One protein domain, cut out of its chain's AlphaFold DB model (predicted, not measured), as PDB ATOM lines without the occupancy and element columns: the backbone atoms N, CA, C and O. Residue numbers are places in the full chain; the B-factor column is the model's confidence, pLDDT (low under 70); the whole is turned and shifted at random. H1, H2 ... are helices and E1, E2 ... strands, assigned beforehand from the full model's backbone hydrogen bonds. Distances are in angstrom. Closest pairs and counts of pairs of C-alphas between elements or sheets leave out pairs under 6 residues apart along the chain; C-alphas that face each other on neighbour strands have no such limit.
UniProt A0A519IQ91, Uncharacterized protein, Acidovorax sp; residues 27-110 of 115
ATOM      1  N   LEU A  27      -0.282  27.895 -18.672       87.62
ATOM      2  CA  LEU A  27       0.035  26.820 -17.739       87.62
ATOM      3  C   LEU A  27       1.288  26.078 -18.179       87.62
ATOM      4  O   LEU A  27       1.447  25.748 -19.353       87.62
ATOM      5  N   ARG A  28       2.149  25.752 -17.215       89.69
ATOM      6  CA  ARG A  28       3.262  24.817 -17.391       89.69
ATOM      7  C   ARG A  28       3.175  23.688 -16.381       89.69
ATOM      8  O   ARG A  28       2.928  23.918 -15.202       89.69
ATOM      9  N   LEU A  29       3.425  22.477 -16.854       89.38
ATOM     10  CA  LEU A  29       3.441  21.252 -16.070       89.38
ATOM     11  C   LEU A  29       4.885  20.772 -15.944       89.38
ATOM     12  O   LEU A  29       5.568  20.539 -16.943       89.38
ATOM     13  N   VAL A  30       5.346  20.618 -14.706       88.88
ATOM     14  CA  VAL A  30       6.681  20.111 -14.392       88.88
ATOM     15  C   VAL A  30       6.530  18.802 -13.617       88.88
ATOM     16  O   VAL A  30       6.098  18.845 -12.462       88.88
ATOM     17  N   PRO A  31       6.867  17.642 -14.214       87.38
ATOM     18  CA  PRO A  31       6.839  16.375 -13.494       87.38
ATOM     19  C   PRO A  31       7.854  16.386 -12.347       87.38
ATOM     20  O   PRO A  31       8.938  16.970 -12.460       87.38
ATOM     21  N   LYS A  32       7.495  15.741 -11.241       87.56
ATOM     22  CA  LYS A  32       8.333  15.557 -10.056       87.56
ATOM     23  C   LYS A  32       8.705  14.083  -9.895       87.56
ATOM     24  O   LYS A  32       8.095  13.196 -10.487       87.56
ATOM     25  N   SER A  33       9.758  13.826  -9.122       84.00
ATOM     26  CA  SER A  33      10.319  12.482  -8.925       84.00
ATOM     27  C   SER A  33       9.402  11.532  -8.152       84.00
ATOM     28  O   SER A  33       9.565  10.323  -8.241       84.00
ATOM     29  N   ASP A  34       8.447  12.069  -7.398       82.12
ATOM     30  CA  ASP A  34       7.436  11.346  -6.620       82.12
ATOM     31  C   ASP A  34       6.183  10.978  -7.441       82.12
ATOM     32  O   ASP A  34       5.207  10.464  -6.897       82.12
ATOM     33  N   GLY A  35       6.192  11.231  -8.755       81.50
ATOM     34  CA  GLY A  35       5.039  11.006  -9.628       81.50
ATOM     35  C   GLY A  35       3.976  12.105  -9.548       81.50
ATOM     36  O   GLY A  35       2.940  11.994 -10.206       81.50
ATOM     37  N   ALA A  36       4.220  13.167  -8.777       88.62
ATOM     38  CA  ALA A  36       3.387  14.355  -8.767       88.62
ATOM     39  C   ALA A  36       3.743  15.308  -9.919       88.62
ATOM     40  O   ALA A  36       4.781  15.197 -10.581       88.62
ATOM     41  N   PHE A  37       2.880  16.296 -10.137       90.00
ATOM     42  CA  PHE A  37       3.136  17.401 -11.052       90.00
ATOM     43  C   PHE A  37       3.127  18.721 -10.291       90.00
ATOM     44  O   PHE A  37       2.179  19.024  -9.571       90.00
ATOM     45  N   ALA A  38       4.149  19.550 -10.490       92.25
ATOM     46  CA  ALA A  38       4.027  20.966 -10.173       92.25
ATOM     47  C   ALA A  38       3.383  21.686 -11.356       92.25
ATOM     48  O   ALA A  38       3.879  21.625 -12.483       92.25
ATOM     49  N   ILE A  39       2.284  22.377 -11.080       92.25
ATOM     50  CA  ILE A  39       1.598  23.238 -12.031       92.25
ATOM     51  C   ILE A  39       2.051  24.663 -11.755       92.25
ATOM     52  O   ILE A  39       1.855  25.182 -10.656       92.25
ATOM     53  N   GLY A  40       2.656  25.292 -12.752       90.81
ATOM     54  CA  GLY A  40       3.018  26.697 -12.716       90.81
ATOM     55  C   GLY A  40       2.172  27.523 -13.674       90.81
ATOM     56  O   GLY A  40       1.747  27.045 -14.725       90.81
ATOM     57  N   VAL A  41       1.970  28.788 -13.323       87.44
ATOM     58  CA  VAL A  41       1.338  29.797 -14.173       87.44
ATOM     59  C   VAL A  41       2.436  30.748 -14.628       87.44
ATOM     60  O   VAL A  41       2.937  31.568 -13.855       87.44
ATOM     61  N   PHE A  42       2.858  30.595 -15.878       81.75
ATOM     62  CA  PHE A  42       3.903  31.394 -16.501       81.75
ATOM     63  C   PHE A  42       3.246  32.320 -17.511       81.75
ATOM     64  O   PHE A  42       2.702  31.874 -18.515       81.75
ATOM     65  N   GLY A  43       3.293  33.619 -17.232       68.69
ATOM     66  CA  GLY A  43       2.774  34.609 -18.157       68.69
ATOM     67  C   GLY A  43       3.559  34.584 -19.465       68.69
ATOM     68  O   GLY A  43       4.744  34.905 -19.493       68.69
ATOM     69  N   THR A  44       2.880  34.255 -20.550       57.59
ATOM     70  CA  THR A  44       3.108  34.897 -21.843       57.59
ATOM     71  C   THR A  44       1.858  35.722 -22.098       57.59
ATOM     72  O   THR A  44       0.765  35.167 -21.981       57.59
ATOM     73  N   PRO A  45       1.970  37.040 -22.328       57.28
ATOM     74  CA  PRO A  45       0.795  37.866 -22.522       57.28
ATOM     75  C   PRO A  45       0.163  37.496 -23.863       57.28
ATOM     76  O   PRO A  45       0.558  38.007 -24.907       57.28
ATOM     77  N   ASP A  46      -0.839  36.623 -23.826       60.69
ATOM     78  CA  ASP A  46      -1.913  36.723 -24.802       60.69
ATOM     79  C   ASP A  46      -2.546  38.104 -24.606       60.69
ATOM     80  O   ASP A  46      -2.667  38.582 -23.468       60.69
ATOM     81  N   SER A  47      -2.888  38.777 -25.707       62.34
ATOM     82  CA  SER A  47      -3.465  40.122 -25.671       62.34
ATOM     83  C   SER A  47      -4.523  40.226 -24.571       62.34
ATOM     84  O   SER A  47      -5.404  39.379 -24.480       62.34
ATOM     85  N   GLY A  48      -4.417  41.238 -23.712       71.12
ATOM     86  CA  GLY A  48      -5.413  41.517 -22.682       71.12
ATOM     87  C   GLY A  48      -5.247  40.801 -21.336       71.12
ATOM     88  O   GLY A  48      -5.944  41.160 -20.386       71.12
ATOM     89  N   GLN A  49      -4.327  39.845 -21.174       77.62
ATOM     90  CA  GLN A  49      -4.014  39.339 -19.830       77.62
ATOM     91  C   GLN A  49      -3.249  40.398 -19.011       77.62
ATOM     92  O   GLN A  49      -2.254  40.935 -19.503       77.62
ATOM     93  N   PRO A  50      -3.640  40.694 -17.752       75.06
ATOM     94  CA  PRO A  50      -2.857  41.596 -16.916       75.06
ATOM     95  C   PRO A  50      -1.501  40.976 -16.567       75.06
ATOM     96  O   PRO A  50      -1.346  39.752 -16.478       75.06
ATOM     97  N   GLN A  51      -0.504  41.835 -16.363       74.56
ATOM     98  CA  GLN A  51       0.846  41.399 -16.037       74.56
ATOM     99  C   GLN A  51       0.851  40.702 -14.672       74.56
ATOM    100  O   GLN A  51       0.561  41.309 -13.644       74.56
ATOM    101  N   ARG A  52       1.191  39.410 -14.660       75.25
ATOM    102  CA  ARG A  52       1.301  38.601 -13.440       75.25
ATOM    103  C   ARG A  52       2.745  38.206 -13.203       75.25
ATOM    104  O   ARG A  52       3.485  37.920 -14.145       75.25
ATOM    105  N   ARG A  53       3.136  38.132 -11.931       80.62
ATOM    106  CA  ARG A  53       4.366  37.424 -11.566       80.62
ATOM    107  C   ARG A  53       4.180  35.948 -11.900       80.62
ATOM    108  O   ARG A  53       3.145  35.376 -11.574       80.62
ATOM    109  N   ALA A  54       5.174  35.349 -12.546       83.81
ATOM    110  CA  ALA A  54       5.155  33.916 -12.799       83.81
ATOM    111  C   ALA A  54       5.144  33.158 -11.463       83.81
ATOM    112  O   ALA A  54       5.982  33.410 -10.596       83.81
ATOM    113  N   ILE A  55       4.208  32.223 -11.314       88.31
ATOM    114  CA  ILE A  55       4.097  31.361 -10.137       88.31
ATOM    115  C   ILE A  55       4.559  29.976 -10.567       88.31
ATOM    116  O   ILE A  55       3.846  29.274 -11.275       88.31
ATOM    117  N   GLN A  56       5.771  29.589 -10.177       85.75
ATOM    118  CA  GLN A  56       6.392  28.358 -10.683       85.75
ATOM    119  C   GLN A  56       5.748  27.079 -10.126       85.75
ATOM    120  O   GLN A  56       5.687  26.078 -10.831       85.75
ATOM    121  N   ASN A  57       5.264  27.121  -8.882       86.75
ATOM    122  CA  ASN A  57       4.622  25.998  -8.193       86.75
ATOM    123  C   ASN A  57       3.286  26.477  -7.604       86.75
ATOM    124  O   ASN A  57       3.150  26.615  -6.393       86.75
ATOM    125  N   ALA A  58       2.334  26.819  -8.469       89.31
ATOM    126  CA  ALA A  58       1.011  27.281  -8.058       89.31
ATOM    127  C   ALA A  58       0.197  26.152  -7.409       89.31
ATOM    128  O   ALA A  58      -0.504  26.379  -6.429       89.31
ATOM    129  N   VAL A  59       0.331  24.929  -7.932       93.25
ATOM    130  CA  VAL A  59      -0.290  23.723  -7.374       93.25
ATOM    131  C   VAL A  59       0.710  22.574  -7.415       93.25
ATOM    132  O   VAL A  59       1.411  22.392  -8.410       93.25
ATOM    133  N   HIS A  60       0.762  21.784  -6.344       93.88
ATOM    134  CA  HIS A  60       1.436  20.491  -6.330       93.88
ATOM    135  C   HIS A  60       0.376  19.390  -6.413       93.88
ATOM    136  O   HIS A  60      -0.351  19.170  -5.451       93.88
ATOM    137  N   LEU A  61       0.249  18.755  -7.578       92.56
ATOM    138  CA  LEU A  61      -0.824  17.821  -7.897       92.56
ATOM    139  C   LEU A  61      -0.346  16.372  -7.764       92.56
ATOM    140  O   LEU A  61       0.432  15.894  -8.596       92.56
ATOM    141  N   LEU A  62      -0.827  15.672  -6.738       92.50
ATOM    142  CA  LEU A  62      -0.504  14.266  -6.499       92.50
ATOM    143  C   LEU A  62      -1.315  13.335  -7.423       92.50
ATOM    144  O   LEU A  62      -2.361  13.724  -7.954       92.50
ATOM    145  N   PRO A  63      -0.880  12.074  -7.603       89.69
ATOM    146  CA  PRO A  63      -1.687  11.063  -8.278       89.69
ATOM    147  C   PRO A  63      -3.061  10.886  -7.620       89.69
ATOM    148  O   PRO A  63      -3.181  10.793  -6.400       89.69
ATOM    149  N   GLY A  64      -4.109  10.801  -8.434       89.62
ATOM    150  CA  GLY A  64      -5.489  10.674  -7.971       89.62
ATOM    151  C   GLY A  64      -6.144  11.993  -7.556       89.62
ATOM    152  O   GLY A  64      -7.270  11.949  -7.054       89.62
ATOM    153  N   GLN A  65      -5.493  13.135  -7.806       92.31
ATOM    154  CA  GLN A  65      -6.044  14.470  -7.574       92.31
ATOM    155  C   GLN A  65      -6.354  15.218  -8.874       92.31
ATOM    156  O   GLN A  65      -5.813  14.920  -9.946       92.31
ATOM    157  N   TRP A  66      -7.207  16.235  -8.766       93.81
ATOM    158  CA  TRP A  66      -7.391  17.229  -9.819       93.81
ATOM    159  C   TRP A  66      -7.524  18.649  -9.254       93.81
ATOM    160  O   TRP A  66      -7.932  18.853  -8.112       93.81
ATOM    161  N   ALA A  67      -7.149  19.634 -10.065       93.94
ATOM    162  CA  ALA A  67      -7.132  21.043  -9.707       93.94
ATOM    163  C   ALA A  67      -7.916  21.888 -10.711       93.94
ATOM    164  O   ALA A  67      -7.931  21.589 -11.909       93.94
ATOM    165  N   ARG A  68      -8.501  22.980 -10.217       94.44
ATOM    166  CA  ARG A  68      -9.109  24.046 -11.008       94.44
ATOM    167  C   ARG A  68      -8.285  25.320 -10.861       94.44
ATOM    168  O   ARG A  68      -7.937  25.713  -9.753       94.44
ATOM    169  N   ILE A  69      -7.969  25.956 -11.984       92.25
ATOM    170  CA  ILE A  69      -7.244  27.229 -12.026       92.25
ATOM    171  C   ILE A  69      -8.039  28.204 -12.888       92.25
ATOM    172  O   ILE A  69      -8.345  27.889 -14.040       92.25
ATOM    173  N   VAL A  70      -8.350  29.382 -12.347       91.69
ATOM    174  CA  VAL A  70      -9.158  30.410 -13.020       91.69
ATOM    175  C   VAL A  70      -8.327  31.669 -13.258       91.69
ATOM    176  O   VAL A  70      -7.667  32.175 -12.350       91.69
ATOM    177  N   LEU A  71      -8.358  32.176 -14.492       89.12
ATOM    178  CA  LEU A  71      -7.663  33.388 -14.933       89.12
ATOM    179  C   LEU A  71      -8.622  34.337 -15.650       89.12
ATOM    180  O   LEU A  71      -9.568  33.890 -16.287       89.12
ATOM    181  N   ASN A  72      -8.337  35.642 -15.618       89.88
ATOM    182  CA  ASN A  72      -9.065  36.649 -16.391       89.88
ATOM    183  C   ASN A  72      -8.156  37.507 -17.282       89.88
ATOM    184  O   ASN A  72      -6.964  37.695 -17.011       89.88
ATOM    185  N   ALA A  73      -8.769  38.059 -18.327       87.94
ATOM    186  CA  ALA A  73      -8.180  39.010 -19.259       87.94
ATOM    187  C   ALA A  73      -9.188  40.114 -19.627       87.94
ATOM    188  O   ALA A  73     -10.396  39.869 -19.670       87.94
ATOM    189  N   ARG A  74      -8.679  41.315 -19.920       87.75
ATOM    190  CA  ARG A  74      -9.405  42.430 -20.541       87.75
ATOM    191  C   ARG A  74      -8.810  42.716 -21.908       87.75
ATOM    192  O   ARG A  74      -7.692  43.209 -22.023       87.75
ATOM    193  N   HIS A  75      -9.598  42.503 -22.940       84.25
ATOM    194  CA  HIS A  75      -9.224  42.761 -24.320       84.25
ATOM    195  C   HIS A  75      -9.746  44.124 -24.749       84.25
ATOM    196  O   HIS A  75     -10.865  44.504 -24.402       84.25
ATOM    197  N   THR A  76      -8.943  44.859 -25.514       83.19
ATOM    198  CA  THR A  76      -9.338  46.149 -26.097       83.19
ATOM    199  C   THR A  76      -9.173  46.074 -27.606       83.19
ATOM    200  O   THR A  76      -8.096  45.741 -28.095       83.19
ATOM    201  N   SER A  77     -10.239  46.375 -28.341       82.50
ATOM    202  CA  SER A  77     -10.255  46.464 -29.801       82.50
ATOM    203  C   SER A  77     -10.861  47.799 -30.241       82.50
ATOM    204  O   SER A  77     -11.373  48.571 -29.429       82.50
ATOM    205  N   TYR A  78     -10.859  48.060 -31.551       84.19
ATOM    206  CA  TYR A  78     -11.552  49.219 -32.127       84.19
ATOM    207  C   TYR A  78     -13.072  49.211 -31.857       84.19
ATOM    208  O   TYR A  78     -13.708  50.257 -31.925       84.19
ATOM    209  N   SER A  79     -13.653  48.043 -31.563       86.25
ATOM    210  CA  SER A  79     -15.083  47.851 -31.299       86.25
ATOM    211  C   SER A  79     -15.454  47.892 -29.812       86.25
ATOM    212  O   SER A  79     -16.631  47.756 -29.483       86.25
ATOM    213  N   GLY A  80     -14.482  48.090 -28.913       86.50
ATOM    214  CA  GLY A  80     -14.716  48.256 -27.479       86.50
ATOM    215  C   GLY A  80     -13.839  47.371 -26.596       86.50
ATOM    216  O   GLY A  80     -12.795  46.861 -27.009       86.50
ATOM    217  N   GLN A  81     -14.268  47.216 -25.344       88.38
ATOM    218  CA  GLN A  81     -13.615  46.364 -24.353       88.38
ATOM    219  C   GLN A  81     -14.452  45.111 -24.102       88.38
ATOM    220  O   GLN A  81     -15.672  45.198 -23.969       88.38
ATOM    221  N   HIS A  82     -13.800  43.956 -23.993       87.62
ATOM    222  CA  HIS A  82     -14.448  42.726 -23.543       87.62
ATOM    223  C   HIS A  82     -13.578  41.982 -22.532       87.62
ATOM    224  O   HIS A  82     -12.350  42.070 -22.553       87.62
ATOM    225  N   TYR A  83     -14.230  41.244 -21.641       88.94
ATOM    226  CA  TYR A  83     -13.590  40.500 -20.564       88.94
ATOM    227  C   TYR A  83     -13.753  39.009 -20.824       88.94
ATOM    228  O   TYR A  83     -14.837  38.561 -21.196       88.94
ATOM    229  N   SER A  84     -12.684  38.245 -20.629       88.62
ATOM    230  CA  SER A  84     -12.721  36.790 -20.742       88.62
ATOM    231  C   SER A  84     -12.213  36.141 -19.464       88.62
ATOM    232  O   SER A  84     -11.244  36.616 -18.867       88.62
ATOM    233  N   GLU A  85     -12.831  35.026 -19.093       90.88
ATOM    234  CA  GLU A  85     -12.371  34.134 -18.033       90.88
ATOM    235  C   GLU A  85     -11.945  32.801 -18.660       90.88
ATOM    236  O   GLU A  85     -12.657  32.245 -19.497       90.88
ATOM    237  N   THR A  86     -10.783  32.294 -18.258       88.56
ATOM    238  CA  THR A  86     -10.254  31.003 -18.699       88.56
ATOM    239  C   THR A  86     -10.139  30.088 -17.491       88.56
ATOM    240  O   THR A  86      -9.423  30.400 -16.539       88.56
ATOM    241  N   THR A  87     -10.821  28.945 -17.547       91.06
ATOM    242  CA  THR A  87     -10.750  27.901 -16.520       91.06
ATOM    243  C   THR A  87      -9.968  26.706 -17.046       91.06
ATOM    244  O   THR A  87     -10.307  26.142 -18.085       91.06
ATOM    245  N   PHE A  88      -8.956  26.282 -16.297       89.62
ATOM    246  CA  PHE A  88      -8.205  25.061 -16.551       89.62
ATOM    247  C   PHE A  88      -8.542  24.020 -15.488       89.62
ATOM    248  O   PHE A  88      -8.352  24.269 -14.299       89.62
ATOM    249  N   ASN A  89      -9.000  22.845 -15.919       91.69
ATOM    250  CA  ASN A  89      -9.161  21.681 -15.053       91.69
ATOM    251  C   ASN A  89      -8.031  20.694 -15.374       91.69
ATOM    252  O   ASN A  89      -7.955  20.183 -16.490       91.69
ATOM    253  N   VAL A  90      -7.138  20.454 -14.416       89.81
ATOM    254  CA  VAL A  90      -5.944  19.613 -14.587       89.81
ATOM    255  C   VAL A  90      -6.057  18.404 -13.671       89.81
ATOM    256  O   VAL A  90      -6.201  18.567 -12.465       89.81
ATOM    257  N   ALA A  91      -5.981  17.194 -14.218       90.06
ATOM    258  CA  ALA A  91      -6.107  15.950 -13.462       90.06
ATOM    259  C   ALA A  91      -4.868  15.063 -13.623       90.06
ATOM    260  O   ALA A  91      -4.321  14.954 -14.719       90.06
ATOM    261  N   SER A  92      -4.464  14.390 -12.544       87.50
ATOM    262  CA  SER A  92      -3.395  13.385 -12.555       87.50
ATOM    263  C   SER A  92      -3.963  12.038 -12.126       87.50
ATOM    264  O   SER A  92      -4.328  11.866 -10.967       87.50
ATOM    265  N   ASN A  93      -4.072  11.082 -13.054       84.06
ATOM    266  CA  ASN A  93      -4.583   9.725 -12.796       84.06
ATOM    267  C   ASN A  93      -5.893   9.690 -11.968       84.06
ATOM    268  O   ASN A  93      -6.078   8.860 -11.075       84.06
ATOM    269  N   VAL A  94      -6.786  10.652 -12.215       82.94
ATOM    270  CA  VAL A  94      -8.048  10.798 -11.486       82.94
ATOM    271  C   VAL A  94      -9.128   9.944 -12.154       82.94
ATOM    272  O   VAL A  94      -9.206   9.863 -13.379       82.94
ATOM    273  N   ARG A  95     -10.002   9.312 -11.361       82.06
ATOM    274  CA  ARG A  95     -11.155   8.573 -11.906       82.06
ATOM    275  C   ARG A  95     -12.127   9.542 -12.585       82.06
ATOM    276  O   ARG A  95     -12.480  10.552 -11.983       82.06
ATOM    277  N   THR A  96     -12.649   9.189 -13.759       79.31
ATOM    278  CA  THR A  96     -13.542  10.045 -14.566       79.31
ATOM    279  C   THR A  96     -14.711  10.631 -13.769       79.31
ATOM    280  O   THR A  96     -14.921  11.838 -13.798       79.31
ATOM    281  N   ASN A  97     -15.420   9.822 -12.970       79.38
ATOM    282  CA  ASN A  97     -16.515  10.333 -12.132       79.38
ATOM    283  C   ASN A  97     -16.058  11.388 -11.114       79.38
ATOM    284  O   ASN A  97     -16.790  12.336 -10.847       79.38
ATOM    285  N   ARG A  98     -14.849  11.244 -10.556       80.50
ATOM    286  CA  ARG A  98     -14.292  12.227  -9.619       80.50
ATOM    287  C   ARG A  98     -13.966  13.538 -10.329       80.50
ATOM    288  O   ARG A  98     -14.246  14.582  -9.766       80.50
ATOM    289  N   PHE A  99     -13.432  13.472 -11.548       84.19
ATOM    290  CA  PHE A  99     -13.142  14.659 -12.354       84.19
ATOM    291  C   PHE A  99     -14.402  15.436 -12.749       84.19
ATOM    292  O   PHE A  99     -14.412  16.659 -12.706       84.19
ATOM    293  N   LEU A 100     -15.451  14.720 -13.164       81.50
ATOM    294  CA  LEU A 100     -16.649  15.336 -13.738       81.50
ATOM    295  C   LEU A 100     -17.632  15.855 -12.682       81.50
ATOM    296  O   LEU A 100     -18.327  16.834 -12.936       81.50
ATOM    297  N   VAL A 101     -17.729  15.179 -11.533       82.69
ATOM    298  CA  VAL A 101     -18.796  15.426 -10.544       82.69
ATOM    299  C   VAL A 101     -18.243  15.813  -9.172       82.69
ATOM    300  O   VAL A 101     -18.922  16.488  -8.401       82.69
ATOM    301  N   GLY A 102     -17.024  15.383  -8.842       83.75
ATOM    302  CA  GLY A 102     -16.395  15.711  -7.564       83.75
ATOM    303  C   GLY A 102     -15.904  17.161  -7.521       83.75
ATOM    304  O   GLY A 102     -15.699  17.759  -8.573       83.75
ATOM    305  N   PRO A 103     -15.694  17.745  -6.328       90.56
ATOM    306  CA  PRO A 103     -14.992  19.019  -6.191       90.56
ATOM    307  C   PRO A 103     -13.484  18.860  -6.478       90.56
ATOM    308  O   PRO A 103     -12.960  17.743  -6.362       90.56
ATOM    309  N   PRO A 104     -12.781  19.947  -6.852       93.25
ATOM    310  CA  PRO A 104     -11.332  19.922  -7.014       93.25
ATOM    311  C   PRO A 104     -10.632  19.740  -5.671       93.25
ATOM    312  O   PRO A 104     -11.092  20.232  -4.643       93.25
ATOM    313  N   ASP A 105      -9.485  19.065  -5.697       95.81
ATOM    314  CA  ASP A 105      -8.589  18.969  -4.541       95.81
ATOM    315  C   ASP A 105      -7.849  20.298  -4.308       95.81
ATOM    316  O   ASP A 105      -7.493  20.636  -3.180       95.81
ATOM    317  N   HIS A 106      -7.654  21.069  -5.382       94.31
ATOM    318  CA  HIS A 106      -7.068  22.405  -5.352       94.31
ATOM    319  C   HIS A 106      -7.880  23.354  -6.233       94.31
ATOM    320  O   HIS A 106      -8.017  23.111  -7.430       94.31
ATOM    321  N   ASP A 107      -8.381  24.442  -5.656       95.12
ATOM    322  CA  ASP A 107      -9.053  25.513  -6.394       95.12
ATOM    323  C   ASP A 107      -8.238  26.799  -6.253       95.12
ATOM    324  O   ASP A 107      -7.929  27.225  -5.137       95.12
ATOM    325  N   LEU A 108      -7.828  27.372  -7.381       92.06
ATOM    326  CA  LEU A 108      -6.955  28.535  -7.417       92.06
ATOM    327  C   LEU A 108      -7.533  29.612  -8.337       92.06
ATOM    328  O   LEU A 108      -7.451  29.523  -9.564       92.06
ATOM    329  N   ASP A 109      -8.064  30.667  -7.723       91.69
ATOM    330  CA  ASP A 109      -8.519  31.868  -8.416       91.69
ATOM    331  C   ASP A 109      -7.382  32.898  -8.472       91.69
ATOM    332  O   ASP A 109      -6.946  33.429  -7.450       91.69
ATOM    333  N   LEU A 110      -6.867  33.155  -9.676       88.56
ATOM    334  CA  LEU A 110      -5.816  34.146  -9.936       88.56
ATOM    335  C   LEU A 110      -6.335  35.293 -10.810       88.56
ATOM    336  O   LEU A 110      -5.589  35.887 -11.612       88.56
TER     337      LEU A 110
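AT A GLANCE: This is residues 27 to 110 of the 115 residues of an uncharacterized protein of Acidovorax sp (UniProt A0A519IQ91). Two small three-stranded sheets lie partly face to face as a sandwich, with strands running nearly along one line; one is the meander E1, E2, E3, and the other joins the long hairpin E4 and E5 to the short strand E6. The long hairpin makes the longest axis and runs on well past the other sheet, while the short helix H1 only grazes its own sheet near the hairpin's open end. The printed part has 84 residues with six named strands and one named helix, in the order E1 E2 E3 E4 E5 H1 E6, and is mostly strand. The first sheet, E1 E2 E3, is antiparallel; the second, E5 E4 E6, is mixed. The whole is loose, with a radius of gyration of the C-alphas of 14.9 A, and flat, spanning 47 by 28 by 14 A.

HOW THE PARTS SIT: E1, residues 27 to 31, and E2, residues 37 to 41, form an antiparallel hairpin at 156 degrees, with N 28 and O 40 2.8 A apart, within hydrogen-bond range. E3, residues 55 to 61, forms a hairpin with E2, antiparallel at 147 degrees, with N 39 to O 59 at 2.8 A. This sheet is only just strongly twisted, its C-alphas lying up to 4.1 A off the best plane. E4, residues 65 to 77, and E5, residues 80 to 92, form an antiparallel hairpin at 164 degrees, with N 71 to O 86 at 2.9 A and N 77 to O 80 at 2.9 A. H1, residues 96 to 101, only grazes the sheet E5 E4 E6 with its residues 98 to 100; the C-alphas of Trp 66 and Phe 99, the closest of E4 and H1, are 6.8 A apart. In H1 every O i to N i+4 pair is within hydrogen-bond range. E6, residues 106 to 109, is parallel to E4 at 14 degrees, with N 68 to O 106 at 2.8 A. The facing parts of the two sheets are 10.2 A centre to centre, their best planes 16 degrees apart. The closest C-alphas of E3 and E6, those of Val 59 and His 106, are 7.2 A apart; E1 and E4 are apart.

IN THESE COORDINATES: E1 begins at C-alpha 27, (0.035, 26.820, -17.739), and is 13.2 A long; E2 is 12.9 A and E3 14.6 A. E4 is 39.2 A, ending at C-alpha 77, (-10.255, 46.464, -29.801), and E5 is 39.6 A. H1 is 8.5 A, and E6, 10.1 A, ends at C-alpha 109, (-8.519, 31.868, -8.416).

THE WHOLE: The two C-alphas farthest apart, those of Asp 34 and Ser 79, are 49.5 A from each other. The printed part has no cut. The link from E2 to E3, residues 42 to 54, is long; the others are tight. The mean pLDDT of the printed part is 85.7, and residues 43 to 47 are under 70.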